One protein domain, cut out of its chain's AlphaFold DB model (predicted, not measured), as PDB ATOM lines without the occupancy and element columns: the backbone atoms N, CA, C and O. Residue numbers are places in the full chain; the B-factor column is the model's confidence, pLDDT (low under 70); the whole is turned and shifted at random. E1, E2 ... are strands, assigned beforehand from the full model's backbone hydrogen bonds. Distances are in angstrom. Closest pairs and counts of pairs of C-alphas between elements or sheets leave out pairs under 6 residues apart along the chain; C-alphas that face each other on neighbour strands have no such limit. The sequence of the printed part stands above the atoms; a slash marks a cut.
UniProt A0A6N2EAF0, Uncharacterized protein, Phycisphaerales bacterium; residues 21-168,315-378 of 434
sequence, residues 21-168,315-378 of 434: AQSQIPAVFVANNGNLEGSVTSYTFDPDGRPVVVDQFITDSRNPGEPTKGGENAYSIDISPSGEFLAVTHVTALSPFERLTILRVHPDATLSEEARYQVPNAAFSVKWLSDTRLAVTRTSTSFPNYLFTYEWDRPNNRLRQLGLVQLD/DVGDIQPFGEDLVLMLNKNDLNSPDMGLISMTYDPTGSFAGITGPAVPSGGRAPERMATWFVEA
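Overview. This is residues 21 to 168 and 315 to 378 of the 434 residues of an uncharacterized protein of Phycisphaerales bacterium (UniProt A0A6N2EAF0). Four small antiparallel sheets stand face to face in turn along an open arc, like neighbouring blades of a propeller that does not close. Edge strands E12, E15, E4 and E8 follow one another along the inner side of the arc, while E14, E3, E7 and E11 are the opposite edges of their sheets. The printed part has 212 residues, 15 named strands numbered E1 to E15 along the chain and no named helix: class all strand. The sheet orders are E3 E2 E1 E15, E4 E5 E6 E7, E8 E9 E10 E11 and E12 E13 E14. The whole is compact, radius of gyration of the C-alphas 17.0 A, with spans of 46 by 40 by 33 A.

Along the chain. One sheet of four strands has E1, residues 27 to 33, beginning at C-alpha 27 (138.678, 129.236, 110.508), E2, 37 to 45, 25.4 A long, E3, 51 to 61, 25.3 A, and E15, 368 to 374, ending at C-alpha 374 (142.929, 127.726, 108.036). The next has E4, 74 to 79, E5, 85 to 90, E6, 97 to 105, 25.6 A, and E7, 111 to 120, 25.1 A. Another has E8, 126 to 130, E9, 133 to 138, E10, 145 to 153, 25.3 A, and E11, 158 to 167, 25.4 A. The smallest has E12, 316 to 322, E13, 326 to 331, and E14, 341 to 346. E3 bends by 62 degrees at residue 54, E7 by 64 at 114 and E11 by 57 at 163.

Arrangement. The four form a stack of sheets, three or more face to face in turn. In the sheet E3 E2 E1 E15, N 29 and O 372 of E1 and E15 are 2.9 A apart, and N 30 and O 41 of E1 and E2 2.8 A, within hydrogen-bond range. It faces E4 E5 E6 E7, best planes 28 degrees apart; the closest C-alphas of E4 and E15, Asp 78 and Ala 372, are 5.2 A apart. On its other neighbour, E12 E13 E14, the planes differ by 10 degrees; the closest C-alphas of E12 and E15, Gly 317 and Glu 369, are 5.0 A apart. E4 E5 E6 E7 and E8 E9 E10 E11 also face each other, planes 5 degrees apart. Each of these three is a meander, each strand the antiparallel neighbour of the one before, as are E1 E2 E3; N 88 and O 101 of E5 and E6 are 2.8 A apart. E8 and E12 are apart.

Size, cuts and confidence. Residues 169 to 314 are not printed; C-alphas 168 and 315 are 28.3 A apart across the cut. The links E3 to E4 and E14 to E15 are long. The C-alphas farthest apart, Glu 66 and Thr 350, are 50.3 A apart. Mean pLDDT of the printed part is 91.5; residues 21, 93 to 94, 334 to 338 and 377 to 378 are under 70.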
ATOM      1  N   ALA A  21     135.407 127.288  96.875       56.97
ATOM      2  CA  ALA A  21     135.118 126.211  97.806       56.97
ATOM      3  C   ALA A  21     136.153 126.157  98.937       56.97
ATOM      4  O   ALA A  21     136.613 125.090  99.273       56.97
ATOM      5  N   GLN A  22     136.543 127.293  99.502       79.44
ATOM      6  CA  GLN A  22     137.442 127.396 100.654       79.44
ATOM      7  C   GLN A  22     136.856 128.439 101.597       79.44
ATOM      8  O   GLN A  22     136.130 129.324 101.127       79.44
ATOM      9  N   SER A  23     137.147 128.358 102.897       82.00
ATOM     10  CA  SER A  23     136.675 129.400 103.807       82.00
ATOM     11  C   SER A  23     137.284 130.745 103.413       82.00
ATOM     12  O   SER A  23     138.488 130.851 103.178       82.00
ATOM     13  N   GLN A  24     136.428 131.759 103.298       85.38
ATOM     14  CA  GLN A  24     136.820 133.142 103.013       85.38
ATOM     15  C   GLN A  24     137.129 133.916 104.298       85.38
ATOM     16  O   GLN A  24     137.376 135.117 104.256       85.38
ATOM     17  N   ILE A  25     137.089 133.232 105.438       88.56
ATOM     18  CA  ILE A  25     137.326 133.785 106.760       88.56
ATOM     19  C   ILE A  25     138.320 132.847 107.454       88.56
ATOM     20  O   ILE A  25     138.233 131.631 107.266       88.56
ATOM     21  N   PRO A  26     139.262 133.364 108.256       92.19
ATOM     22  CA  PRO A  26     140.074 132.515 109.112       92.19
ATOM     23  C   PRO A  26     139.195 131.578 109.957       92.19
ATOM     24  O   PRO A  26     138.248 132.016 110.618       92.19
ATOM     25  N   ALA A  27     139.499 130.282 109.919       96.44
ATOM     26  CA  ALA A  27     138.678 129.236 110.508       96.44
ATOM     27  C   ALA A  27     139.512 128.107 111.121       96.44
ATOM     28  O   ALA A  27     140.635 127.825 110.707       96.44
ATOM     29  N   VAL A  28     138.940 127.427 112.112       98.12
ATOM     30  CA  VAL A  28     139.567 126.290 112.797       98.12
ATOM     31  C   VAL A  28     138.601 125.130 112.848       98.12
ATOM     32  O   VAL A  28     137.422 125.300 113.152       98.12
ATOM     33  N   PHE A  29     139.117 123.935 112.596       98.50
ATOM     34  CA  PHE A  29     138.334 122.713 112.527       98.50
ATOM     35  C   PHE A  29     138.842 121.724 113.566       98.50
ATOM     36  O   PHE A  29     139.986 121.284 113.504       98.50
ATOM     37  N   VAL A  30     137.991 121.366 114.522       98.12
ATOM     38  CA  VAL A  30     138.340 120.521 115.669       98.12
ATOM     39  C   VAL A  30     137.715 119.145 115.504       98.12
ATOM     40  O   VAL A  30     136.493 119.032 115.424       98.12
ATOM     41  N   ALA A  31     138.535 118.095 115.485       97.19
ATOM     42  CA  ALA A  31     138.072 116.713 115.510       97.19
ATOM     43  C   ALA A  31     137.708 116.288 116.939       97.19
ATOM     44  O   ALA A  31     138.517 116.398 117.862       97.19
ATOM     45  N   ASN A  32     136.487 115.783 117.106       93.88
ATOM     46  CA  ASN A  32     135.938 115.336 118.379       93.88
ATOM     47  C   ASN A  32     135.789 113.809 118.398       93.88
ATOM     48  O   ASN A  32     135.045 113.233 117.594       93.88
ATOM     49  N   ASN A  33     136.456 113.164 119.351       90.31
ATOM     50  CA  ASN A  33     136.509 111.717 119.510       90.31
ATOM     51  C   ASN A  33     135.551 111.217 120.603       90.31
ATOM     52  O   ASN A  33     135.936 110.952 121.744       90.31
ATOM     53  N   GLY A  34     134.271 111.056 120.273       80.94
ATOM     54  CA  GLY A  34     133.251 110.781 121.281       80.94
ATOM     55  C   GLY A  34     133.003 109.324 121.648       80.94
ATOM     56  O   GLY A  34     132.155 109.091 122.516       80.94
ATOM     57  N   ASN A  35     133.654 108.344 121.004       81.44
ATOM     58  CA  ASN A  35     133.429 106.887 121.148       81.44
ATOM     59  C   ASN A  35     132.017 106.374 120.758       81.44
ATOM     60  O   ASN A  35     131.802 105.188 120.491       81.44
ATOM     61  N   LEU A  36     131.028 107.265 120.773       87.19
ATOM     62  CA  LEU A  36     129.639 107.079 120.354       87.19
ATOM     63  C   LEU A  36     129.247 108.057 119.243       87.19
ATOM     64  O   LEU A  36     128.226 107.850 118.598       87.19
ATOM     65  N   GLU A  37     130.024 109.121 119.053       91.50
ATOM     66  CA  GLU A  37     129.822 110.143 118.037       91.50
ATOM     67  C   GLU A  37     131.177 110.723 117.645       91.50
ATOM     68  O   GLU A  37     131.917 111.196 118.508       91.50
ATOM     69  N   GLY A  38     131.472 110.712 116.349       93.31
ATOM     70  CA  GLY A  38     132.615 111.415 115.789       93.31
ATOM     71  C   GLY A  38     132.106 112.663 115.095       93.31
ATOM     72  O   GLY A  38     131.220 112.563 114.243       93.31
ATOM     73  N   SER A  39     132.661 113.827 115.404       96.06
ATOM     74  CA  SER A  39     132.253 115.083 114.766       96.06
ATOM     75  C   SER A  39     133.433 116.006 114.498       96.06
ATOM     76  O   SER A  39     134.490 115.865 115.108       96.06
ATOM     77  N   VAL A  40     133.246 116.946 113.575       98.31
ATOM     78  CA  VAL A  40     134.159 118.070 113.360       98.31
ATOM     79  C   VAL A  40     133.416 119.359 113.665       98.31
ATOM     80  O   VAL A  40     132.353 119.598 113.094       98.31
ATOM     81  N   THR A  41     133.972 120.173 114.553       98.06
ATOM     82  CA  THR A  41     133.426 121.494 114.879       98.06
ATOM     83  C   THR A  41     134.220 122.564 114.162       98.06
ATOM     84  O   THR A  41     135.446 122.568 114.243       98.06
ATOM     85  N   SER A  42     133.522 123.466 113.483       98.25
ATOM     86  CA  SER A  42     134.100 124.635 112.835       98.25
ATOM     87  C   SER A  42     133.964 125.867 113.725       98.25
ATOM     88  O   SER A  42     132.897 126.118 114.297       98.25
ATOM     89  N   TYR A  43     135.039 126.639 113.816       98.31
ATOM     90  CA  TYR A  43     135.112 127.909 114.519       98.31
ATOM     91  C   TYR A  43     135.579 129.014 113.576       98.31
ATOM     92  O   TYR A  43     136.451 128.792 112.742       98.31
ATOM     93  N   THR A  44     135.045 130.212 113.775       96.38
ATOM     94  CA  THR A  44     135.627 131.488 113.327       96.38
ATOM     95  C   THR A  44     136.000 132.309 114.560       96.38
ATOM     96  O   THR A  44     135.922 131.799 115.680       96.38
ATOM     97  N   PHE A  45     136.418 133.559 114.381       94.88
ATOM     98  CA  PHE A  45     136.860 134.419 115.474       94.88
ATOM     99  C   PHE A  45     136.145 135.762 115.428       94.88
ATOM    100  O   PHE A  45     135.907 136.315 114.351       94.88
ATOM    101  N   ASP A  46     135.771 136.270 116.600       92.81
ATOM    102  CA  ASP A  46     135.322 137.653 116.733       92.81
ATOM    103  C   ASP A  46     136.522 138.629 116.679       92.81
ATOM    104  O   ASP A  46     137.675 138.188 116.672       92.81
ATOM    105  N   PRO A  47     136.292 139.956 116.614       88.69
ATOM    106  CA  PRO A  47     137.378 140.937 116.529       88.69
ATOM    107  C   PRO A  47     138.354 140.937 117.713       88.69
ATOM    108  O   PRO A  47     139.451 141.463 117.574       88.69
ATOM    109  N   ASP A  48     137.971 140.362 118.857       88.06
ATOM    110  CA  ASP A  48     138.832 140.232 120.039       88.06
ATOM    111  C   ASP A  48     139.611 138.898 120.022       88.06
ATOM    112  O   ASP A  48     140.262 138.524 121.001       88.06
ATOM    113  N   GLY A  49     139.532 138.148 118.916       92.75
ATOM    114  CA  GLY A  49     140.209 136.872 118.733       92.75
ATOM    115  C   GLY A  49     139.559 135.723 119.497       92.75
ATOM    116  O   GLY A  49     140.192 134.678 119.662       92.75
ATOM    117  N   ARG A  50     138.321 135.863 119.985       95.50
ATOM    118  CA  ARG A  50     137.620 134.794 120.707       95.50
ATOM    119  C   ARG A  50     136.930 133.836 119.728       95.50
ATOM    120  O   ARG A  50     136.282 134.300 118.788       95.50
ATOM    121  N   PRO A  51     136.988 132.505 119.946       97.44
ATOM    122  CA  PRO A  51     136.353 131.559 119.041       97.44
ATOM    123  C   PRO A  51     134.824 131.685 119.028       97.44
ATOM    124  O   PRO A  51     134.177 131.830 120.068       97.44
ATOM    125  N   VAL A  52     134.235 131.529 117.848       96.69
ATOM    126  CA  VAL A  52     132.792 131.515 117.600       96.69
ATOM    127  C   VAL A  52     132.453 130.253 116.817       96.69
ATOM    128  O   VAL A  52     132.943 130.058 115.708       96.69
ATOM    129  N   VAL A  53     131.616 129.384 117.388       97.19
ATOM    130  CA  VAL A  53     131.174 128.153 116.714       97.19
ATOM    131  C   VAL A  53     130.329 128.509 115.491       97.19
ATOM    132  O   VAL A  53     129.364 129.267 115.600       97.19
ATOM    133  N   VAL A  54     130.678 127.924 114.349       97.19
ATOM    134  CA  VAL A  54     129.975 128.086 113.070       97.19
ATOM    135  C   VAL A  54     129.114 126.870 112.760       97.19
ATOM    136  O   VAL A  54     127.936 127.008 112.438       97.19
ATOM    137  N   ASP A  55     129.701 125.679 112.855       97.25
ATOM    138  CA  ASP A  55     129.065 124.433 112.437       97.25
ATOM    139  C   ASP A  55     129.596 123.246 113.246       97.25
ATOM    140  O   ASP A  55     130.708 123.278 113.776       97.25
ATOM    141  N   GLN A  56     128.804 122.179 113.317       96.25
ATOM    142  CA  GLN A  56     129.213 120.889 113.853       96.25
ATOM    143  C   GLN A  56     128.756 119.783 112.901       96.25
ATOM    144  O   GLN A  56     127.591 119.381 112.878       96.25
ATOM    145  N   PHE A  57     129.706 119.226 112.157       97.50
ATOM    146  CA  PHE A  57     129.440 118.120 111.255       97.50
ATOM    147  C   PHE A  57     129.593 116.781 111.978       97.50
ATOM    148  O   PHE A  57     130.698 116.382 112.352       97.50
ATOM    149  N   ILE A  58     128.491 116.048 112.147       96.62
ATOM    150  CA  ILE A  58     128.514 114.695 112.714       96.62
ATOM    151  C   ILE A  58     128.923 113.707 111.627       96.62
ATOM    152  O   ILE A  58     128.185 113.425 110.684       96.62
ATOM    153  N   THR A  59     130.108 113.136 111.783       95.06
ATOM    154  CA  THR A  59     130.659 112.186 110.825       95.06
ATOM    155  C   THR A  59     130.000 110.802 110.962       95.06
ATOM    156  O   THR A  59     129.719 110.151 109.952       95.06
ATOM    157  N   ASP A  60     129.722 110.332 112.180       93.25
ATOM    158  CA  ASP A  60     128.829 109.199 112.485       93.25
ATOM    159  C   ASP A  60     128.444 109.210 113.969       93.25
ATOM    160  O   ASP A  60     129.137 109.817 114.786       93.25
ATOM    161  N   SER A  61     127.372 108.503 114.321       92.31
ATOM    162  CA  SER A  61     126.957 108.316 115.712       92.31
ATOM    163  C   SER A  61     126.169 107.024 115.925       92.31
ATOM    164  O   SER A  61     125.554 106.484 114.997       92.31
ATOM    165  N   ARG A  62     126.164 106.513 117.158       90.31
ATOM    166  CA  ARG A  62     125.387 105.333 117.563       90.31
ATOM    167  C   ARG A  62     124.828 105.450 118.972       90.31
ATOM    168  O   ARG A  62     125.351 106.178 119.818       90.31
ATOM    169  N   ASN A  63     123.808 104.646 119.256       92.06
ATOM    170  CA  ASN A  63     123.322 104.493 120.622       92.06
ATOM    171  C   ASN A  63     124.265 103.599 121.451       92.06
ATOM    172  O   ASN A  63     124.861 102.653 120.921       92.06
ATOM    173  N   PRO A  64     124.367 103.821 122.777       89.31
ATOM    174  CA  PRO A  64     125.073 102.904 123.664       89.31
ATOM    175  C   PRO A  64     124.570 101.460 123.513       89.31
ATOM    176  O   PRO A  64     123.380 101.187 123.652       89.31
ATOM    177  N   GLY A  65     125.489 100.531 123.248       87.38
ATOM    178  CA  GLY A  65     125.190  99.107 123.059       87.38
ATOM    179  C   GLY A  65     125.013  98.668 121.601       87.38
ATOM    180  O   GLY A  65     125.030  97.466 121.340       87.38
ATOM    181  N   GLU A  66     124.911  99.598 120.648       89.38
ATOM    182  CA  GLU A  66     124.991  99.268 119.221       89.38
ATOM    183  C   GLU A  66     126.437  98.907 118.822       89.38
ATOM    184  O   GLU A  66     127.380  99.372 119.473       89.38
ATOM    185  N   PRO A  67     126.651  98.088 117.774       86.88
ATOM    186  CA  PRO A  67     127.991  97.819 117.250       86.88
ATOM    187  C   PRO A  67     128.713  99.108 116.846       86.88
ATOM    188  O   PRO A  67     128.086 100.020 116.314       86.88
ATOM    189  N   THR A  68     130.028  99.163 117.067       84.38
ATOM    190  CA  THR A  68     130.864 100.309 116.686       84.38
ATOM    191  C   THR A  68     130.851 100.524 115.182       84.38
ATOM    192  O   THR A  68     131.024  99.572 114.413       84.38
ATOM    193  N   LYS A  69     130.713 101.777 114.762       84.94
ATOM    194  CA  LYS A  69     130.889 102.197 113.372       84.94
ATOM    195  C   LYS A  69     132.257 102.839 113.214       84.94
ATOM    196  O   LYS A  69     132.753 103.502 114.119       84.94
ATOM    197  N   GLY A  70     132.848 102.708 112.029       84.69
ATOM    198  CA  GLY A  70     134.185 103.247 111.749       84.69
ATOM    199  C   GLY A  70     134.270 104.774 111.762       84.69
ATOM    200  O   GLY A  70     135.279 105.308 111.341       84.69
ATOM    201  N   GLY A  71     133.210 105.477 112.155       86.69
ATOM    202  CA  GLY A  71     133.094 106.918 112.057       86.69
ATOM    203  C   GLY A  71     132.858 107.680 113.349       86.69
ATOM    204  O   GLY A  71     132.563 108.868 113.309       86.69
ATOM    205  N   GLU A  72     132.909 106.985 114.475       89.31
ATOM    206  CA  GLU A  72     132.507 107.518 115.778       89.31
ATOM    207  C   GLU A  72     133.669 108.177 116.531       89.31
ATOM    208  O   GLU A  72     133.468 108.770 117.589       89.31
ATOM    209  N   ASN A  73     134.888 108.055 115.999       90.50
ATOM    210  CA  ASN A  73     136.125 108.335 116.720       90.50
ATOM    211  C   ASN A  73     137.041 109.226 115.879       90.50
ATOM    212  O   ASN A  73     138.142 108.800 115.528       90.50
ATOM    213  N   ALA A  74     136.569 110.420 115.507       94.44
ATOM    214  CA  ALA A  74     137.357 111.387 114.743       94.44
ATOM    215  C   ALA A  74     138.598 111.786 115.554       94.44
ATOM    216  O   ALA A  74     138.467 112.424 116.594       94.44
ATOM    217  N   TYR A  75     139.782 111.364 115.106       92.62
ATOM    218  CA  TYR A  75     141.000 111.413 115.916       92.62
ATOM    219  C   TYR A  75     142.026 112.409 115.378       92.62
ATOM    220  O   TYR A  75     142.476 113.284 116.108       92.62
ATOM    221  N   SER A  76     142.389 112.293 114.098       95.25
ATOM    222  CA  SER A  76     143.308 113.217 113.429       95.25
ATOM    223  C   SER A  76     142.586 113.938 112.301       95.25
ATOM    224  O   SER A  76     141.696 113.377 111.655       95.25
ATOM    225  N   ILE A  77     142.962 115.197 112.104       98.12
ATOM    226  CA  ILE A  77     142.416 116.091 111.095       98.12
ATOM    227  C   ILE A  77     143.552 116.889 110.464       98.12
ATOM    228  O   ILE A  77     144.501 117.265 111.150       98.12
ATOM    229  N   ASP A  78     143.455 117.128 109.162       98.38
ATOM    230  CA  ASP A  78     144.359 118.011 108.426       98.38
ATOM    231  C   ASP A  78     143.596 118.688 107.287       98.38
ATOM    232  O   ASP A  78     142.669 118.094 106.719       98.38
ATOM    233  N   ILE A  79     143.986 119.914 106.947       97.50
ATOM    234  CA  ILE A  79     143.385 120.680 105.853       97.50
ATOM    235  C   ILE A  79     144.285 120.671 104.615       97.50
ATOM    236  O   ILE A  79     145.515 120.679 104.719       97.50
ATOM    237  N   SER A  80     143.675 120.582 103.435       96.56
ATOM    238  CA  SER A  80     144.385 120.595 102.161       96.56
ATOM    239  C   SER A  80     145.074 121.947 101.944       96.56
ATOM    240  O   SER A  80     144.604 122.948 102.482       96.56
ATOM    241  N   PRO A  81     146.167 122.018 101.160       91.25
ATOM    242  CA  PRO A  81     146.849 123.284 100.874       91.25
ATOM    243  C   PRO A  81     145.923 124.396 100.361       91.25
ATOM    244  O   PRO A  81     146.093 125.546 100.734       91.25
ATOM    245  N   SER A  82     144.924 124.050  99.547       89.88
ATOM    246  CA  SER A  82     143.899 124.991  99.064       89.88
ATOM    247  C   SER A  82     142.880 125.440 100.115       89.88
ATOM    248  O   SER A  82     142.075 126.324  99.839       89.88
ATOM    249  N   GLY A  83     142.812 124.782 101.272       93.06
ATOM    250  CA  GLY A  83     141.760 125.014 102.260       93.06
ATOM    251  C   GLY A  83     140.391 124.434 101.889       93.06
ATOM    252  O   GLY A  83     139.454 124.551 102.677       93.06
ATOM    253  N   GLU A  84     140.240 123.805 100.716       94.00
ATOM    254  CA  GLU A  84     138.943 123.298 100.237       94.00
ATOM    255  C   GLU A  84     138.485 122.033 100.977       94.00
ATOM    256  O   GLU A  84     137.280 121.767 101.074       94.00
ATOM    257  N   PHE A  85     139.424 121.250 101.521       97.69
ATOM    258  CA  PHE A  85     139.127 119.933 102.069       97.69
ATOM    259  C   PHE A  85     139.775 119.654 103.414       97.69
ATOM    260  O   PHE A  85     140.967 119.859 103.615       97.69
ATOM    261  N   LEU A  86     139.001 119.038 104.303       98.56
ATOM    262  CA  LEU A  86     139.506 118.400 105.511       98.56
ATOM    263  C   LEU A  86     139.571 116.898 105.297       98.56
ATOM    264  O   LEU A  86     138.614 116.288 104.820       98.56
ATOM    265  N   ALA A  87     140.673 116.290 105.713       98.44
ATOM    266  CA  ALA A  87     140.786 114.850 105.857       98.44
ATOM    267  C   ALA A  87     140.696 114.499 107.340       98.44
ATOM    268  O   ALA A  87     141.428 115.061 108.147       98.44
ATOM    269  N   VAL A  88     139.804 113.574 107.693       98.19
ATOM    270  CA  VAL A  88     139.544 113.168 109.078       98.19
ATOM    271  C   VAL A  88     139.661 111.660 109.190       98.19
ATOM    272  O   VAL A  88     138.882 110.923 108.572       98.19
ATOM    273  N   THR A  89     140.610 111.184 109.985       96.38
ATOM    274  CA  THR A  89     140.737 109.755 110.274       96.38
ATOM    275  C   THR A  89     140.000 109.375 111.539       96.38
ATOM    276  O   THR A  89     139.838 110.165 112.472       96.38
ATOM    277  N   HIS A  90     139.547 108.126 111.554       92.75
ATOM    278  CA  HIS A  90     138.791 107.556 112.656       92.75
ATOM    279  C   HIS A  90     139.552 106.385 113.271       92.75
ATOM    280  O   HIS A  90     140.202 105.623 112.552       92.75
ATOM    281  N   VAL A  91     139.495 106.239 114.596       86.50
ATOM    282  CA  VAL A  91     140.265 105.206 115.309       86.50
ATOM    283  C   VAL A  91     139.387 104.452 116.300       86.50
ATOM    284  O   VAL A  91     139.122 104.927 117.399       86.50
ATOM    285  N   THR A  92     138.972 103.236 115.948       75.81
ATOM    286  CA  THR A  92     138.262 102.310 116.844       75.81
ATOM    287  C   THR A  92     139.147 101.158 117.314       75.81
ATOM    288  O   THR A  92     138.916 100.624 118.393       75.81
ATOM    289  N   ALA A  93     140.164 100.774 116.531       67.81
ATOM    290  CA  ALA A  93     141.041  99.617 116.753       67.81
ATOM    291  C   ALA A  93     140.323  98.246 116.771       67.81
ATOM    292  O   ALA A  93     140.956  97.223 117.039       67.81
ATOM    293  N   LEU A  94     139.026  98.196 116.443       68.31
ATOM    294  CA  LEU A  94     138.167  97.005 116.566       68.31
ATOM    295  C   LEU A  94     137.803  96.357 115.220       68.31
ATOM    296  O   LEU A  94     137.137  95.321 115.190       68.31
ATOM    297  N   SER A  95     138.248  96.935 114.106       71.38
ATOM    298  CA  SER A  95     137.957  96.485 112.739       71.38
ATOM    299  C   SER A  95     139.253  96.361 111.931       71.38
ATOM    300  O   SER A  95     140.184  97.120 112.171       71.38
ATOM    301  N   PRO A  96     139.372  95.448 110.946       77.69
ATOM    302  CA  PRO A  96     140.539  95.423 110.055       77.69
ATOM    303  C   PRO A  96     140.704  96.709 109.220       77.69
ATOM    304  O   PRO A  96     141.805  96.974 108.732       77.69
ATOM    305  N   PHE A  97     139.640  97.507 109.088       84.06
ATOM    306  CA  PHE A  97     139.623  98.783 108.376       84.06
ATOM    307  C   PHE A  97     138.994  99.881 109.233       84.06
ATOM    308  O   PHE A  97     138.008  99.626 109.926       84.06
ATOM    309  N   GLU A  98     139.520 101.093 109.113       87.81
ATOM    310  CA  GLU A  98     138.926 102.317 109.653       87.81
ATOM    311  C   GLU A  98     138.391 103.205 108.531       87.81
ATOM    312  O   GLU A  98     138.585 102.933 107.340       87.81
ATOM    313  N   ARG A  99     137.699 104.281 108.909       91.38
ATOM    314  CA  ARG A  99     137.221 105.286 107.965       91.38
ATOM    315  C   ARG A  99     138.219 106.434 107.828       91.38
ATOM    316  O   ARG A  99     138.770 106.922 108.810       91.38
ATOM    317  N   LEU A 100     138.355 106.909 106.598       96.38
ATOM    318  CA  LEU A 100     138.812 108.252 106.267       96.38
ATOM    319  C   LEU A 100     137.609 109.027 105.723       96.38
ATOM    320  O   LEU A 100     136.969 108.574 104.772       96.38
ATOM    321  N   THR A 101     137.289 110.167 106.323       97.62
ATOM    322  CA  THR A 101     136.243 111.080 105.849       97.62
ATOM    323  C   THR A 101     136.901 112.300 105.227       97.62
ATOM    324  O   THR A 101     137.753 112.912 105.863       97.62
ATOM    325  N   ILE A 102     136.498 112.657 104.009       98.31
ATOM    326  CA  ILE A 102     136.851 113.931 103.383       98.31
ATOM    327  C   ILE A 102     135.642 114.855 103.514       98.31
ATOM    328  O   ILE A 102     134.551 114.522 103.037       98.31
ATOM    329  N   LEU A 103     135.830 115.990 104.179       98.44
ATOM    330  CA  LEU A 103     134.833 117.051 104.280       98.44
ATOM    331  C   LEU A 103     135.232 118.205 103.367       98.44
ATOM    332  O   LEU A 103     136.413 118.508 103.225       98.44
ATOM    333  N   ARG A 104     134.240 118.847 102.767       97.50
ATOM    334  CA  ARG A 104     134.368 120.107 102.052       97.50
ATOM    335  C   ARG A 104     134.189 121.262 103.027       97.50
ATOM    336  O   ARG A 104     133.255 121.243 103.829       97.50
ATOM    337  N   VAL A 105     135.048 122.265 102.895       97.44
ATOM    338  CA  VAL A 105     134.960 123.537 103.615       97.44
ATOM    339  C   VAL A 105     134.270 124.567 102.723       97.44
ATOM    340  O   VAL A 105     134.646 124.769 101.570       97.44
ATOM    341  N   HIS A 106     133.224 125.211 103.230       95.38
ATOM    342  CA  HIS A 106     132.506 126.267 102.513       95.38
ATOM    343  C   HIS A 106     133.061 127.668 102.839       95.38
ATOM    344  O   HIS A 106     133.726 127.830 103.864       95.38
ATOM    345  N   PRO A 107     132.773 128.701 102.012       92.19
ATOM    346  CA  PRO A 107     133.154 130.098 102.267       92.19
ATOM    347  C   PRO A 107     132.894 130.613 103.675       92.19
ATOM    348  O   PRO A 107     133.697 131.365 104.214       92.19
ATOM    349  N   ASP A 108     131.780 130.202 104.266       92.88
ATOM    350  CA  ASP A 108     131.337 130.600 105.599       92.88
ATOM    351  C   ASP A 108     131.884 129.690 106.709       92.88
ATOM    352  O   ASP A 108     131.404 129.755 107.832       92.88
ATOM    353  N   ALA A 109     132.872 128.844 106.393       96.00
ATOM    354  CA  ALA A 109     133.449 127.816 107.256       96.00
ATOM    355  C   ALA A 109     132.490 126.680 107.664       96.00
ATOM    356  O   ALA A 109     132.862 125.850 108.496       96.00
ATOM    357  N   THR A 110     131.288 126.583 107.084       97.62
ATOM    358  CA  THR A 110     130.432 125.399 107.273       97.62
ATOM    359  C   THR A 110     131.008 124.180 106.552       97.62
ATOM    360  O   THR A 110     131.862 124.300 105.665       97.62
ATOM    361  N   LEU A 111     130.555 122.987 106.941       98.19
ATOM    362  CA  LEU A 111     131.107 121.723 106.469       98.19
ATOM    363  C   LEU A 111     130.052 120.868 105.766       98.19
ATOM    364  O   LEU A 111     128.903 120.749 106.190       98.19
ATOM    365  N   SER A 112     130.470 120.181 104.707       97.69
ATOM    366  CA  SER A 112     129.685 119.109 104.096       97.69
ATOM    367  C   SER A 112     130.559 117.904 103.797       97.69
ATOM    368  O   SER A 112     131.777 118.005 103.688       97.69
ATOM    369  N   GLU A 113     129.955 116.726 103.691       97.31
ATOM    370  CA  GLU A 113     130.715 115.540 103.318       97.31
ATOM    371  C   GLU A 113     130.981 115.505 101.818       97.31
ATOM    372  O   GLU A 113     130.051 115.552 101.015       97.31
ATOM    373  N   GLU A 114     132.252 115.339 101.458       97.19
ATOM    374  CA  GLU A 114     132.670 115.117 100.077       97.19
ATOM    375  C   GLU A 114     132.805 113.616  99.782       97.19
ATOM    376  O   GLU A 114     132.325 113.137  98.753       97.19
ATOM    377  N   ALA A 115     133.463 112.856 100.666       96.69
ATOM    378  CA  ALA A 115     133.706 111.430 100.452       96.69
ATOM    379  C   ALA A 115     134.008 110.645 101.739       96.69
ATOM    380  O   ALA A 115     134.408 111.192 102.768       96.69
ATOM    381  N   ARG A 116     133.885 109.313 101.650       95.31
ATOM    382  CA  ARG A 116     134.290 108.356 102.690       95.31
ATOM    383  C   ARG A 116     135.064 107.203 102.061       95.31
ATOM    384  O   ARG A 116     134.598 106.606 101.093       95.31
ATOM    385  N   TYR A 117     136.184 106.830 102.666       95.81
ATOM    386  CA  TYR A 117     137.012 105.708 102.229       95.81
ATOM    387  C   TYR A 117     137.328 104.767 103.385       95.81
ATOM    388  O   TYR A 117     137.323 105.163 104.550       95.81
ATOM    389  N   GLN A 118     137.616 103.510 103.051       93.19
ATOM    390  CA  GLN A 118     138.211 102.565 103.989       93.19
ATOM    391  C   GLN A 118     139.728 102.674 103.906       93.19
ATOM    392  O   GLN A 118     140.306 102.561 102.824       93.19
ATOM    393  N   VAL A 119     140.359 102.865 105.056       92.44
ATOM    394  CA  VAL A 119     141.811 102.823 105.229       92.44
ATOM    395  C   VAL A 119     142.169 101.668 106.169       92.44
ATOM    396  O   VAL A 119     141.296 101.160 106.880       92.44
ATOM    397  N   PRO A 120     143.418 101.179 106.160       89.19
ATOM    398  CA  PRO A 120     143.849 100.155 107.104       89.19
ATOM    399  C   PRO A 120     143.577 100.559 108.560       89.19
ATOM    400  O   PRO A 120     143.522 101.745 108.874       89.19
ATOM    401  N   ASN A 121     143.400  99.560 109.436       84.25
ATOM    402  CA  ASN A 121     143.054  99.792 110.840       84.25
ATOM    403  C   ASN A 121     143.955 100.845 111.521       84.25
ATOM    404  O   ASN A 121     145.162 100.862 111.281       84.25
ATOM    405  N   ALA A 122     143.366 101.611 112.436       82.94
ATOM    406  CA  ALA A 122     144.016 102.510 113.369       82.94
ATOM    407  C   ALA A 122     144.820 103.607 112.667       82.94
ATOM    408  O   ALA A 122     146.038 103.734 112.812       82.94
ATOM    409  N   ALA A 123     144.087 104.408 111.895       87.62
ATOM    410  CA  ALA A 123     144.601 105.580 111.213       87.62
ATOM    411  C   ALA A 123     144.786 106.754 112.185       87.62
ATOM    412  O   ALA A 123     143.990 107.685 112.223       87.62
ATOM    413  N   PHE A 124     145.827 106.688 113.014       91.25
ATOM    414  CA  PHE A 124     146.081 107.673 114.075       91.25
ATOM    415  C   PHE A 124     146.522 109.053 113.565       91.25
ATOM    416  O   PHE A 124     146.436 110.017 114.317       91.25
ATOM    417  N   SER A 125     146.983 109.159 112.318       94.25
ATOM    418  CA  SER A 125     147.434 110.419 111.724       94.25
ATOM    419  C   SER A 125     147.060 110.515 110.256       94.25
ATOM    420  O   SER A 125     147.156 109.524 109.527       94.25
ATOM    421  N   VAL A 126     146.733 111.728 109.818       97.50
ATOM    422  CA  VAL A 126     146.611 112.098 108.408       97.50
ATOM    423  C   VAL A 126     147.316 113.419 108.135       97.50
ATOM    424  O   VAL A 126     147.298 114.308 108.981       97.50
ATOM    425  N   LYS A 127     147.938 113.531 106.959       97.94
ATOM    426  CA  LYS A 127     148.475 114.779 106.414       97.94
ATOM    427  C   LYS A 127     148.195 114.898 104.927       97.94
ATOM    428  O   LYS A 127     148.418 113.943 104.182       97.94
ATOM    429  N   TRP A 128     147.749 116.064 104.482       97.75
ATOM    430  CA  TRP A 128     147.749 116.410 103.070       97.75
ATOM    431  C   TRP A 128     149.182 116.671 102.602       97.75
ATOM    432  O   TRP A 128     149.968 117.356 103.250       97.75
ATOM    433  N   LEU A 129     149.528 116.109 101.453       96.56
ATOM    434  CA  LEU A 129     150.803 116.313 100.761       96.56
ATOM    435  C   LEU A 129     150.627 117.303  99.599       96.56
ATOM    436  O   LEU A 129     151.530 118.062  99.272       96.56
ATOM    437  N   SER A 130     149.440 117.291  98.996       94.50
ATOM    438  CA  SER A 130     148.920 118.230  97.999       94.50
ATOM    439  C   SER A 130     147.388 118.205  98.083       94.50
ATOM    440  O   SER A 130     146.849 117.396  98.830       94.50
ATOM    441  N   ASP A 131     146.658 118.974  97.272       93.12
ATOM    442  CA  ASP A 131     145.182 118.869  97.208       93.12
ATOM    443  C   ASP A 131     144.658 117.518  96.688       93.12
ATOM    444  O   ASP A 131     143.457 117.249  96.714       93.12
ATOM    445  N   THR A 132     145.546 116.645  96.205       95.81
ATOM    446  CA  THR A 132     145.186 115.323  95.676       95.81
ATOM    447  C   THR A 132     145.922 114.182  96.358       95.81
ATOM    448  O   THR A 132     145.690 113.026  96.011       95.81
ATOM    449  N   ARG A 133     146.815 114.443  97.319       97.81
ATOM    450  CA  ARG A 133     147.629 113.395  97.943       97.81
ATOM    451  C   ARG A 133     147.618 113.481  99.452       97.81
ATOM    452  O   ARG A 133     147.711 114.558 100.025       97.81
ATOM    453  N   LEU A 134     147.561 112.316 100.082       97.88
ATOM    454  CA  LEU A 134     147.463 112.155 101.527       97.88
ATOM    455  C   LEU A 134     148.512 111.163 102.020       97.88
ATOM    456  O   LEU A 134     148.757 110.149 101.365       97.88
ATOM    457  N   ALA A 135     149.059 111.413 103.200       98.19
ATOM    458  CA  ALA A 135     149.769 110.437 104.011       98.19
ATOM    459  C   ALA A 135     148.880 110.027 105.189       98.19
ATOM    460  O   ALA A 135     148.293 110.884 105.846       98.19
ATOM    461  N   VAL A 136     148.760 108.726 105.454       97.19
ATOM    462  CA  VAL A 136     147.932 108.186 106.543       97.19
ATOM    463  C   VAL A 136     148.697 107.077 107.251       97.19
ATOM    464  O   VAL A 136     149.232 106.175 106.600       97.19
ATOM    465  N   THR A 137     148.760 107.118 108.579       95.19
ATOM    466  CA  THR A 137     149.399 106.039 109.342       95.19
ATOM    467  C   THR A 137     148.477 104.832 109.495       95.19
ATOM    468  O   THR A 137     147.259 104.939 109.444       95.19
ATOM    469  N   ARG A 138     149.063 103.656 109.704       92.25
ATOM    470  CA  ARG A 138     148.435 102.518 110.381       92.25
ATOM    471  C   ARG A 138     149.251 102.245 111.625       92.25
ATOM    472  O   ARG A 138     150.394 101.793 111.510       92.25
ATOM    473  N   THR A 139     148.627 102.447 112.775       88.94
ATOM    474  CA  THR A 139     149.322 102.453 114.056       88.94
ATOM    475  C   THR A 139     148.698 101.473 115.039       88.94
ATOM    476  O   THR A 139     147.514 101.511 115.337       88.94
ATOM    477  N   SER A 140     149.505 100.580 115.588       84.12
ATOM    478  CA  SER A 140     149.122  99.586 116.572       84.12
ATOM    479  C   SER A 140     150.225  99.449 117.617       84.12
ATOM    480  O   SER A 140     151.416  99.580 117.333       84.12
ATOM    481  N   THR A 141     149.821  99.132 118.846       78.12
ATOM    482  CA  THR A 141     150.743  98.732 119.919       78.12
ATOM    483  C   THR A 141     151.459  97.412 119.610       78.12
ATOM    484  O   THR A 141     152.413  97.054 120.294       78.12
ATOM    485  N   SER A 142     151.007  96.683 118.584       77.81
ATOM    486  CA  SER A 142     151.657  95.501 118.023       77.81
ATOM    487  C   SER A 142     152.159  95.775 116.603       77.81
ATOM    488  O   SER A 142     151.612  96.603 115.882       77.81
ATOM    489  N   PHE A 143     153.180  95.043 116.164       74.12
ATOM    490  CA  PHE A 143     153.695  95.142 114.797       74.12
ATOM    491  C   PHE A 143     152.827  94.400 113.771       74.12
ATOM    492  O   PHE A 143     152.177  93.411 114.126       74.12
ATOM    493  N   PRO A 144     152.874  94.786 112.480       88.94
ATOM    494  CA  PRO A 144     153.647  95.900 111.897       88.94
ATOM    495  C   PRO A 144     152.890  97.242 111.875       88.94
ATOM    496  O   PRO A 144     151.660  97.243 111.829       88.94
ATOM    497  N   ASN A 145     153.630  98.358 111.829       92.75
ATOM    498  CA  ASN A 145     153.133  99.734 111.661       92.75
ATOM    499  C   ASN A 145     153.544 100.288 110.292       92.75
ATOM    500  O   ASN A 145     154.576  99.874 109.762       92.75
ATOM    501  N   TYR A 146     152.758 101.195 109.711       95.50
ATOM    502  CA  TYR A 146     153.021 101.710 108.361       95.50
ATOM    503  C   TYR A 146     152.655 103.184 108.201       95.50
ATOM    504  O   TYR A 146     151.696 103.649 108.811       95.50
ATOM    505  N   LEU A 147     153.351 103.871 107.295       97.38
ATOM    506  CA  LEU A 147     152.860 105.092 106.661       97.38
ATOM    507  C   LEU A 147     152.445 104.748 105.233       97.38
ATOM    508  O   LEU A 147     153.265 104.262 104.455       97.38
ATOM    509  N   PHE A 148     151.187 104.994 104.893       97.81
ATOM    510  CA  PHE A 148     150.660 104.855 103.541       97.81
ATOM    511  C   PHE A 148     150.587 106.220 102.872       97.81
ATOM    512  O   PHE A 148     150.244 107.204 103.525       97.81
ATOM    513  N   THR A 149     150.821 106.270 101.564       98.50
ATOM    514  CA  THR A 149     150.451 107.432 100.753       98.50
ATOM    515  C   THR A 149     149.354 107.066  99.770       98.50
ATOM    516  O   THR A 149     149.301 105.949  99.242       98.50
ATOM    517  N   TYR A 150     148.470 108.021  99.514       98.50
ATOM    518  CA  TYR A 150     147.318 107.864  98.640       98.50
ATOM    519  C   TYR A 150     147.211 109.026  97.656       98.50
ATOM    520  O   TYR A 150     147.524 110.161  97.995       98.50
ATOM    521  N   GLU A 151     146.710 108.727  96.462       98.19
ATOM    522  CA  GLU A 151     146.157 109.688  95.513       98.19
ATOM    523  C   GLU A 151     144.633 109.677  95.651       98.19
ATOM    524  O   GLU A 151     143.995 108.622  95.547       98.19
ATOM    525  N   TRP A 152     144.053 110.847  95.863       97.94
ATOM    526  CA  TRP A 152     142.625 111.074  95.891       97.94
ATOM    527  C   TRP A 152     142.132 111.531  94.516       97.94
ATOM    528  O   TRP A 152     142.270 112.676  94.094       97.94
ATOM    529  N   ASP A 153     141.539 110.586  93.797       96.12
ATOM    530  CA  ASP A 153     140.936 110.767  92.484       96.12
ATOM    531  C   ASP A 153     139.476 111.208  92.666       96.12
ATOM    532  O   ASP A 153     138.540 110.401  92.603       96.12
ATOM    533  N   ARG A 154     139.302 112.505  92.955       93.88
ATOM    534  CA  ARG A 154     138.008 113.146  93.241       93.88
ATOM    535  C   ARG A 154     136.954 112.915  92.144       93.88
ATOM    536  O   ARG A 154     135.859 112.480  92.498       93.88
ATOM    537  N   PRO A 155     137.231 113.105  90.834       94.25
ATOM    538  CA  PRO A 155     136.218 112.913  89.787       94.25
ATOM    539  C   PRO A 155     135.642 111.495  89.734       94.25
ATOM    540  O   PRO A 155     134.493 111.309  89.338       94.25
ATOM    541  N   ASN A 156     136.431 110.496  90.137       94.56
ATOM    542  CA  ASN A 156     136.022 109.094  90.156       94.56
ATOM    543  C   ASN A 156     135.677 108.588  91.566       94.56
ATOM    544  O   ASN A 156     135.447 107.390  91.732       94.56
ATOM    545  N   ASN A 157     135.662 109.477  92.567       94.38
ATOM    546  CA  ASN A 157     135.460 109.164  93.979       94.38
ATOM    547  C   ASN A 157     136.286 107.946  94.435       94.38
ATOM    548  O   ASN A 157     135.752 106.959  94.952       94.38
ATOM    549  N   ARG A 158     137.598 107.982  94.190       96.81
ATOM    550  CA  ARG A 158     138.492 106.854  94.465       96.81
ATOM    551  C   ARG A 158     139.726 107.296  95.236       96.81
ATOM    552  O   ARG A 158     140.385 108.258  94.868       96.81
ATOM    553  N   LEU A 159     140.096 106.510  96.242       97.75
ATOM    554  CA  LEU A 159     141.368 106.636  96.945       97.75
ATOM    555  C   LEU A 159     142.307 105.515  96.488       97.75
ATOM    556  O   LEU A 159     142.021 104.331  96.684       97.75
ATOM    557  N   ARG A 160     143.410 105.868  95.826       97.38
ATOM    558  CA  ARG A 160     144.379 104.915  95.271       97.38
ATOM    559  C   ARG A 160     145.667 104.959  96.076       97.38
ATOM    560  O   ARG A 160     146.329 105.984  96.105       97.38
ATOM    561  N   GLN A 161     146.062 103.836  96.665       97.94
ATOM    562  CA  GLN A 161     147.356 103.734  97.337       97.94
ATOM    563  C   GLN A 161     148.503 103.926  96.331       97.94
ATOM    564  O   GLN A 161     148.516 103.291  95.272       97.94
ATOM    565  N   LEU A 162     149.447 104.802  96.667       98.19
ATOM    566  CA  LEU A 162     150.648 105.104  95.888       98.19
ATOM    567  C   LEU A 162     151.835 104.270  96.373       98.19
ATOM    568  O   LEU A 162     152.498 103.613  95.572       98.19
ATOM    569  N   GLY A 163     152.056 104.232  97.686       98.06
ATOM    570  CA  GLY A 163     153.116 103.447  98.305       98.06
ATOM    571  C   GLY A 163     152.923 103.296  99.810       98.06
ATOM    572  O   GLY A 163     151.915 103.728 100.372       98.06
ATOM    573  N   LEU A 164     153.881 102.627 100.450       97.62
ATOM    574  CA  LEU A 164     153.945 102.504 101.902       97.62
ATOM    575  C   LEU A 164     155.389 102.304 102.364       97.62
ATOM    576  O   LEU A 164     156.184 101.689 101.655       97.62
ATOM    577  N   VAL A 165     155.683 102.746 103.583       97.69
ATOM    578  CA  VAL A 165     156.889 102.368 104.332       97.69
ATOM    579  C   VAL A 165     156.491 101.700 105.640       97.69
ATOM    580  O   VAL A 165     155.462 102.035 106.228       97.69
ATOM    581  N   GLN A 166     157.289 100.729 106.084       96.62
ATOM    582  CA  GLN A 166     157.117 100.109 107.394       96.62
ATOM    583  C   GLN A 166     157.802 100.963 108.456       96.62
ATOM    584  O   GLN A 166     158.986 101.254 108.327       96.62
ATOM    585  N   LEU A 167     157.048 101.325 109.488       94.56
ATOM    586  CA  LEU A 167     157.510 102.152 110.597       94.56
ATOM    587  C   LEU A 167     157.996 101.289 111.762       94.56
ATOM    588  O   LEU A 167     157.535 100.156 111.959       94.56
ATOM    589  N   ASP A 168     158.896 101.863 112.555       88.00
ATOM    590  CA  ASP A 168     159.619 101.154 113.612       88.00
ATOM    591  C   ASP A 168     158.763 100.762 114.806       88.00
ATOM    592  O   ASP A 168     159.165  99.855 115.520       88.00
ATOM    593  N   ASP A 315     143.136 118.930 130.775       89.25
ATOM    594  CA  ASP A 315     143.709 117.972 129.815       89.25
ATOM    595  C   ASP A 315     144.054 118.632 128.464       89.25
ATOM    596  O   ASP A 315     143.192 119.216 127.806       89.25
ATOM    597  N   VAL A 316     145.319 118.548 128.041       91.62
ATOM    598  CA  VAL A 316     145.813 119.244 126.841       91.62
ATOM    599  C   VAL A 316     145.563 118.399 125.593       91.62
ATOM    600  O   VAL A 316     146.125 117.313 125.444       91.62
ATOM    601  N   GLY A 317     144.743 118.917 124.677       92.06
ATOM    602  CA  GLY A 317     144.411 118.272 123.405       92.06
ATOM    603  C   GLY A 317     145.443 118.533 122.311       92.06
ATOM    604  O   GLY A 317     146.118 117.613 121.870       92.06
ATOM    605  N   ASP A 318     145.572 119.780 121.866       95.81
ATOM    606  CA  ASP A 318     146.465 120.206 120.781       95.81
ATOM    607  C   ASP A 318     146.789 121.698 120.952       95.81
ATOM    608  O   ASP A 318     146.034 122.424 121.610       95.81
ATOM    609  N   ILE A 319     147.908 122.142 120.382       97.69
ATOM    610  CA  ILE A 319     148.381 123.529 120.426       97.69
ATOM    611  C   ILE A 319     148.859 123.908 119.025       97.69
ATOM    612  O   ILE A 319     149.676 123.187 118.448       97.69
ATOM    613  N   GLN A 320     148.341 125.006 118.473       96.88
ATOM    614  CA  GLN A 320     148.644 125.459 117.112       96.88
ATOM    615  C   GLN A 320     148.720 126.992 117.047       96.88
ATOM    616  O   GLN A 320     147.907 127.652 117.702       96.88
ATOM    617  N   PRO A 321     149.625 127.570 116.242       96.00
ATOM    618  CA  PRO A 321     149.538 128.978 115.874       96.00
ATOM    619  C   PRO A 321     148.331 129.217 114.954       96.00
ATOM    620  O   PRO A 321     147.842 128.302 114.279       96.00
ATOM    621  N   PHE A 322     147.835 130.451 114.921       94.88
ATOM    622  CA  PHE A 322     146.728 130.853 114.062       94.88
ATOM    623  C   PHE A 322     146.862 132.305 113.609       94.88
ATOM    624  O   PHE A 322     146.706 133.231 114.406       94.88
ATOM    625  N   GLY A 323     147.119 132.487 112.310       88.81
ATOM    626  CA  GLY A 323     147.528 133.786 111.779       88.81
ATOM    627  C   GLY A 323     148.809 134.270 112.458       88.81
ATOM    628  O   GLY A 323     149.599 133.458 112.937       88.81
ATOM    629  N   GLU A 324     148.975 135.587 112.529       87.69
ATOM    630  CA  GLU A 324     150.138 136.235 113.154       87.69
ATOM    631  C   GLU A 324     149.927 136.523 114.650       87.69
ATOM    632  O   GLU A 324     150.880 136.684 115.410       87.69
ATOM    633  N   ASP A 325     148.668 136.523 115.096       90.56
ATOM    634  CA  ASP A 325     148.287 137.124 116.374       90.56
ATOM    635  C   ASP A 325     147.814 136.132 117.428       90.56
ATOM    636  O   ASP A 325     147.656 136.521 118.584       90.56
ATOM    637  N   LEU A 326     147.508 134.880 117.071       96.44
ATOM    638  CA  LEU A 326     146.850 133.954 117.991       96.44
ATOM    639  C   LEU A 326     147.605 132.639 118.165       96.44
ATOM    640  O   LEU A 326     148.153 132.052 117.235       96.44
ATOM    641  N   VAL A 327     147.532 132.127 119.390       98.12
ATOM    642  CA  VAL A 327     147.849 130.743 119.736       98.12
ATOM    643  C   VAL A 327     146.569 130.071 120.203       98.12
ATOM    644  O   VAL A 327     145.842 130.584 121.060       98.12
ATOM    645  N   LEU A 328     146.293 128.907 119.635       98.19
ATOM    646  CA  LEU A 328     145.113 128.109 119.914       98.19
ATOM    647  C   LEU A 328     145.480 126.900 120.754       98.19
ATOM    648  O   LEU A 328     146.474 126.224 120.497       98.19
ATOM    649  N   MET A 329     144.643 126.606 121.743       97.38
ATOM    650  CA  MET A 329     144.833 125.495 122.663       97.38
ATOM    651  C   MET A 329     143.515 124.747 122.831       97.38
ATOM    652  O   MET A 329     142.476 125.346 123.117       97.38
ATOM    653  N   LEU A 330     143.551 123.428 122.671       95.50
ATOM    654  CA  LEU A 330     142.402 122.578 122.959       95.50
ATOM    655  C   LEU A 330     142.456 122.075 124.394       95.50
ATOM    656  O   LEU A 330     143.421 121.429 124.803       95.50
ATOM    657  N   ASN A 331     141.367 122.305 125.119       93.12
ATOM    658  CA  ASN A 331     141.078 121.602 126.352       93.12
ATOM    659  C   ASN A 331     140.275 120.336 126.037       93.12
ATOM    660  O   ASN A 331     139.099 120.407 125.666       93.12
ATOM    661  N   LYS A 332     140.920 119.183 126.207       87.88
ATOM    662  CA  LYS A 332     140.368 117.852 125.961       87.88
ATOM    663  C   LYS A 332     139.514 117.316 127.111       87.88
ATOM    664  O   LYS A 332     138.837 116.324 126.861       87.88
ATOM    665  N   ASN A 333     139.557 117.947 128.298       76.50
ATOM    666  CA  ASN A 333     139.032 117.497 129.602       76.50
ATOM    667  C   ASN A 333     137.894 116.462 129.558       76.50
ATOM    668  O   ASN A 333     137.048 116.465 128.668       76.50
ATOM    669  N   ASP A 334     137.828 115.618 130.592       64.56
ATOM    670  CA  ASP A 334     136.885 114.505 130.679       64.56
ATOM    671  C   ASP A 334     135.466 114.834 130.185       64.56
ATOM    672  O   ASP A 334     134.924 115.925 130.378       64.56
ATOM    673  N   LEU A 335     134.881 113.848 129.492       58.47
ATOM    674  CA  LEU A 335     133.552 113.922 128.895       58.47
ATOM    675  C   LEU A 335     132.604 114.612 129.890       58.47
ATOM    676  O   LEU A 335     132.271 114.001 130.906       58.47
ATOM    677  N   ASN A 336     132.173 115.843 129.577       58.50
ATOM    678  CA  ASN A 336     131.267 116.724 130.339       58.50
ATOM    679  C   ASN A 336     131.888 117.867 131.182       58.50
ATOM    680  O   ASN A 336     131.127 118.533 131.890       58.50
ATOM    681  N   SER A 337     133.191 118.158 131.103       67.88
ATOM    682  CA  SER A 337     133.730 119.383 131.717       67.88
ATOM    683  C   SER A 337     133.193 120.650 131.021       67.88
ATOM    684  O   SER A 337     133.202 120.710 129.787       67.88
ATOM    685  N   PRO A 338     132.736 121.681 131.768       67.38
ATOM    686  CA  PRO A 338     132.297 122.952 131.183       67.38
ATOM    687  C   PRO A 338     133.439 123.726 130.509       67.38
ATOM    688  O   PRO A 338     133.165 124.621 129.715       67.38
ATOM    689  N   ASP A 339     134.690 123.361 130.805       76.75
ATOM    690  CA  ASP A 339     135.891 124.022 130.297       76.75
ATOM    691  C   ASP A 339     136.481 123.309 129.063       76.75
ATOM    692  O   ASP A 339     137.529 123.711 128.566       76.75
ATOM    693  N   MET A 340     135.833 122.253 128.554       88.81
ATOM    694  CA  MET A 340     136.257 121.522 127.353       88.81
ATOM    695  C   MET A 340     135.966 122.334 126.080       88.81
ATOM    696  O   MET A 340     134.853 122.830 125.899       88.81
ATOM    697  N   GLY A 341     136.928 122.408 125.157       93.00
ATOM    698  CA  GLY A 341     136.764 123.107 123.882       93.00
ATOM    699  C   GLY A 341     137.999 123.885 123.444       93.00
ATOM    700  O   GLY A 341     139.121 123.562 123.833       93.00
ATOM    701  N   LEU A 342     137.778 124.906 122.616       96.56
ATOM    702  CA  LEU A 342     138.830 125.737 122.038       96.56
ATOM    703  C   LEU A 342     139.064 126.987 122.888       96.56
ATOM    704  O   LEU A 342     138.128 127.733 123.179       96.56
ATOM    705  N   ILE A 343     140.317 127.217 123.262       96.50
ATOM    706  CA  ILE A 343     140.806 128.446 123.888       96.50
ATOM    707  C   ILE A 343     141.712 129.141 122.875       96.50
ATOM    708  O   ILE A 343     142.510 128.484 122.206       96.50
ATOM    709  N   SER A 344     141.607 130.462 122.778       97.19
ATOM    710  CA  SER A 344     142.566 131.285 122.047       97.19
ATOM    711  C   SER A 344     143.276 132.251 122.987       97.19
ATOM    712  O   SER A 344     142.783 132.612 124.061       97.19
ATOM    713  N   MET A 345     144.461 132.657 122.562       97.38
ATOM    714  CA  MET A 345     145.322 133.576 123.274       97.38
ATOM    715  C   MET A 345     145.973 134.517 122.276       97.38
ATOM    716  O   MET A 345     146.544 134.034 121.302       97.38
ATOM    717  N   THR A 346     145.936 135.823 122.535       97.06
ATOM    718  CA  THR A 346     146.792 136.777 121.826       97.06
ATOM    719  C   THR A 346     148.247 136.416 122.060       97.06
ATOM    720  O   THR A 346     148.677 136.247 123.205       97.06
ATOM    721  N   TYR A 347     148.977 136.269 120.967       97.06
ATOM    722  CA  TYR A 347     150.374 135.922 120.971       97.06
ATOM    723  C   TYR A 347     151.200 137.028 121.632       97.06
ATOM    724  O   TYR A 347     150.973 138.219 121.431       97.06
ATOM    725  N   ASP A 348     152.154 136.610 122.457       97.31
ATOM    726  CA  ASP A 348     153.111 137.490 123.108       97.31
ATOM    727  C   ASP A 348     154.501 136.856 122.944       97.31
ATOM    728  O   ASP A 348     154.714 135.748 123.457       97.31
ATOM    729  N   PRO A 349     155.456 137.536 122.280       96.44
ATOM    730  CA  PRO A 349     156.789 136.996 122.015       96.44
ATOM    731  C   PRO A 349     157.631 136.799 123.285       96.44
ATOM    732  O   PRO A 349     158.697 136.192 123.235       96.44
ATOM    733  N   THR A 350     157.175 137.261 124.459       97.12
ATOM    734  CA  THR A 350     157.792 136.891 125.744       97.12
ATOM    735  C   THR A 350     157.282 135.552 126.293       97.12
ATOM    736  O   THR A 350     157.672 135.146 127.388       97.12
ATOM    737  N   GLY A 351     156.357 134.888 125.595       97.19
ATOM    738  CA  GLY A 351     155.703 133.649 126.017       97.19
ATOM    739  C   GLY A 351     154.643 133.838 127.105       97.19
ATOM    740  O   GLY A 351     154.350 132.901 127.851       97.19
ATOM    741  N   SER A 352     154.089 135.045 127.241       97.75
ATOM    742  CA  SER A 352     153.065 135.357 128.243       97.75
ATOM    743  C   SER A 352     151.735 134.662 127.953       97.75
ATOM    744  O   SER A 352     151.341 134.513 126.802       97.75
ATOM    745  N   PHE A 353     151.007 134.306 129.017       97.44
ATOM    746  CA  PHE A 353     149.622 133.817 128.938       97.44
ATOM    747  C   PHE A 353     148.583 134.901 129.270       97.44
ATOM    748  O   PHE A 353     147.415 134.604 129.507       97.44
ATOM    749  N   ALA A 354     148.988 136.172 129.345       95.62
ATOM    750  CA  ALA A 354     148.082 137.267 129.701       95.62
ATOM    751  C   ALA A 354     147.015 137.549 128.625       95.62
ATOM    752  O   ALA A 354     145.966 138.100 128.952       95.62
ATOM    753  N   GLY A 355     147.272 137.157 127.373       94.12
ATOM    754  CA  GLY A 355     146.395 137.378 126.221       94.12
ATOM    755  C   GLY A 355     145.241 136.382 126.069       94.12
ATOM    756  O   GLY A 355     144.627 136.349 125.010       94.12
ATOM    757  N   ILE A 356     144.953 135.532 127.063       95.94
ATOM    758  CA  ILE A 356     143.839 134.571 126.981       95.94
ATOM    759  C   ILE A 356     142.523 135.331 126.780       95.94
ATOM    760  O   ILE A 356     142.117 136.131 127.627       95.94
ATOM    761  N   THR A 357     141.840 135.055 125.670       92.25
ATOM    762  CA  THR A 357     140.667 135.827 125.212       92.25
ATOM    763  C   THR A 357     139.391 135.511 126.003       92.25
ATOM    764  O   THR A 357     138.389 136.228 125.930       92.25
ATOM    765  N   GLY A 358     139.405 134.437 126.795       92.00
ATOM    766  CA  GLY A 358     138.289 134.028 127.639       92.00
ATOM    767  C   GLY A 358     138.346 132.554 128.052       92.00
ATOM    768  O   GLY A 358     139.348 131.880 127.821       92.00
ATOM    769  N   PRO A 359     137.271 132.035 128.679       92.19
ATOM    770  CA  PRO A 359     137.136 130.604 128.933       92.19
ATOM    771  C   PRO A 359     136.998 129.827 127.618       92.19
ATOM    772  O   PRO A 359     136.636 130.400 126.587       92.19
ATOM    773  N   ALA A 360     137.214 128.513 127.682       93.50
ATOM    774  CA  ALA A 360     137.049 127.631 126.535       93.50
ATOM    775  C   ALA A 360     135.665 127.760 125.894       93.50
ATOM    776  O   ALA A 360     134.638 127.851 126.573       93.50
ATOM    777  N   VAL A 361     135.650 127.746 124.564       95.12
ATOM    778  CA  VAL A 361     134.435 127.733 123.755       95.12
ATOM    779  C   VAL A 361     134.126 126.281 123.381       95.12
ATOM    780  O   VAL A 361     134.900 125.669 122.629       95.12
ATOM    781  N   PRO A 362     133.015 125.707 123.882       93.38
ATOM    782  CA  PRO A 362     132.707 124.297 123.684       93.38
ATOM    783  C   PRO A 362     132.617 123.914 122.213       93.38
ATOM    784  O   PRO A 362     132.007 124.626 121.418       93.38
ATOM    785  N   SER A 363     133.164 122.750 121.863       90.81
ATOM    786  CA  SER A 363     133.054 122.218 120.500       90.81
ATOM    787  C   SER A 363     131.683 121.621 120.199       90.81
ATOM    788  O   SER A 363     131.362 121.350 119.048       90.81
ATOM    789  N   GLY A 364     130.867 121.360 121.224       87.31
ATOM    790  CA  GLY A 364     129.619 120.603 121.091       87.31
ATOM    791  C   GLY A 364     129.833 119.097 120.880       87.31
ATOM    792  O   GLY A 364     128.930 118.310 121.153       87.31
ATOM    793  N   GLY A 365     131.031 118.684 120.455       85.06
ATOM    794  CA  GLY A 365     131.461 117.294 120.404       85.06
ATOM    795  C   GLY A 365     132.033 116.811 121.736       85.06
ATOM    796  O   GLY A 365     132.008 117.502 122.751       85.06
ATOM    797  N   ARG A 366     132.540 115.579 121.743       85.12
ATOM    798  CA  ARG A 366     133.141 114.925 122.911       85.12
ATOM    799  C   ARG A 366     134.634 114.727 122.684       85.12
ATOM    800  O   ARG A 366     134.987 114.260 121.610       85.12
ATOM    801  N   ALA A 367     135.454 115.018 123.699       87.50
ATOM    802  CA  ALA A 367     136.910 114.849 123.679       87.50
ATOM    803  C   ALA A 367     137.552 115.438 122.401       87.50
ATOM    804  O   ALA A 367     137.890 114.686 121.485       87.50
ATOM    805  N   PRO A 368     137.666 116.774 122.289       92.25
ATOM    806  CA  PRO A 368     138.386 117.395 121.183       92.25
ATOM    807  C   PRO A 368     139.865 116.972 121.226       92.25
ATOM    808  O   PRO A 368     140.540 117.175 122.233       92.25
ATOM    809  N   GLU A 369     140.357 116.346 120.154       90.75
ATOM    810  CA  GLU A 369     141.686 115.701 120.123       90.75
ATOM    811  C   GLU A 369     142.726 116.498 119.328       90.75
ATOM    812  O   GLU A 369     143.878 116.635 119.742       90.75
ATOM    813  N   ARG A 370     142.335 116.967 118.140       94.81
ATOM    814  CA  ARG A 370     143.220 117.582 117.146       94.81
ATOM    815  C   ARG A 370     142.492 118.694 116.418       94.81
ATOM    816  O   ARG A 370     141.277 118.606 116.222       94.81
ATOM    817  N   MET A 371     143.240 119.702 115.984       97.44
ATOM    818  CA  MET A 371     142.701 120.772 115.153       97.44
ATOM    819  C   MET A 371     143.487 120.964 113.862       97.44
ATOM    820  O   MET A 371     144.692 120.731 113.808       97.44
ATOM    821  N   ALA A 372     142.781 121.405 112.827       97.75
ATOM    822  CA  ALA A 372     143.360 121.964 111.618       97.75
ATOM    823  C   ALA A 372     143.014 123.452 111.565       97.75
ATOM    824  O   ALA A 372     141.868 123.836 111.811       97.75
ATOM    825  N   THR A 373     144.003 124.279 111.255       95.94
ATOM    826  CA  THR A 373     143.856 125.727 111.144       95.94
ATOM    827  C   THR A 373     143.836 126.127 109.673       95.94
ATOM    828  O   THR A 373     144.570 125.582 108.853       95.94
ATOM    829  N   TRP A 374     142.960 127.065 109.330       94.19
ATOM    830  CA  TRP A 374     142.929 127.726 108.036       94.19
ATOM    831  C   TRP A 374     142.980 129.219 108.272       94.19
ATOM    832  O   TRP A 374     142.052 129.799 108.838       94.19
ATOM    833  N   PHE A 375     144.058 129.840 107.830       85.44
ATOM    834  CA  PHE A 375     144.114 131.279 107.736       85.44
ATOM    835  C   PHE A 375     143.958 131.632 106.266       85.44
ATOM    836  O   PHE A 375     144.585 131.017 105.403       85.44
ATOM    837  N   VAL A 376     143.082 132.586 105.974       70.31
ATOM    838  CA  VAL A 376     143.095 133.206 104.657       70.31
ATOM    839  C   VAL A 376     144.354 134.045 104.666       70.31
ATOM    840  O   VAL A 376     144.367 135.081 105.326       70.31
ATOM    841  N   GLU A 377     145.415 133.571 104.009       60.44
ATOM    842  CA  GLU A 377     146.495 134.477 103.638       60.44
ATOM    843  C   GLU A 377     145.806 135.666 102.981       60.44
ATOM    844  O   GLU A 377     145.041 135.489 102.019       60.44
ATOM    845  N   ALA A 378     145.988 136.858 103.564       54.44
ATOM    846  CA  ALA A 378     145.649 138.075 102.851       54.44
ATOM    847  C   ALA A 378     146.225 137.886 101.443       54.44
ATOM    848  O   ALA A 378     147.350 137.373 101.353       54.44
TER     849      ALA A 378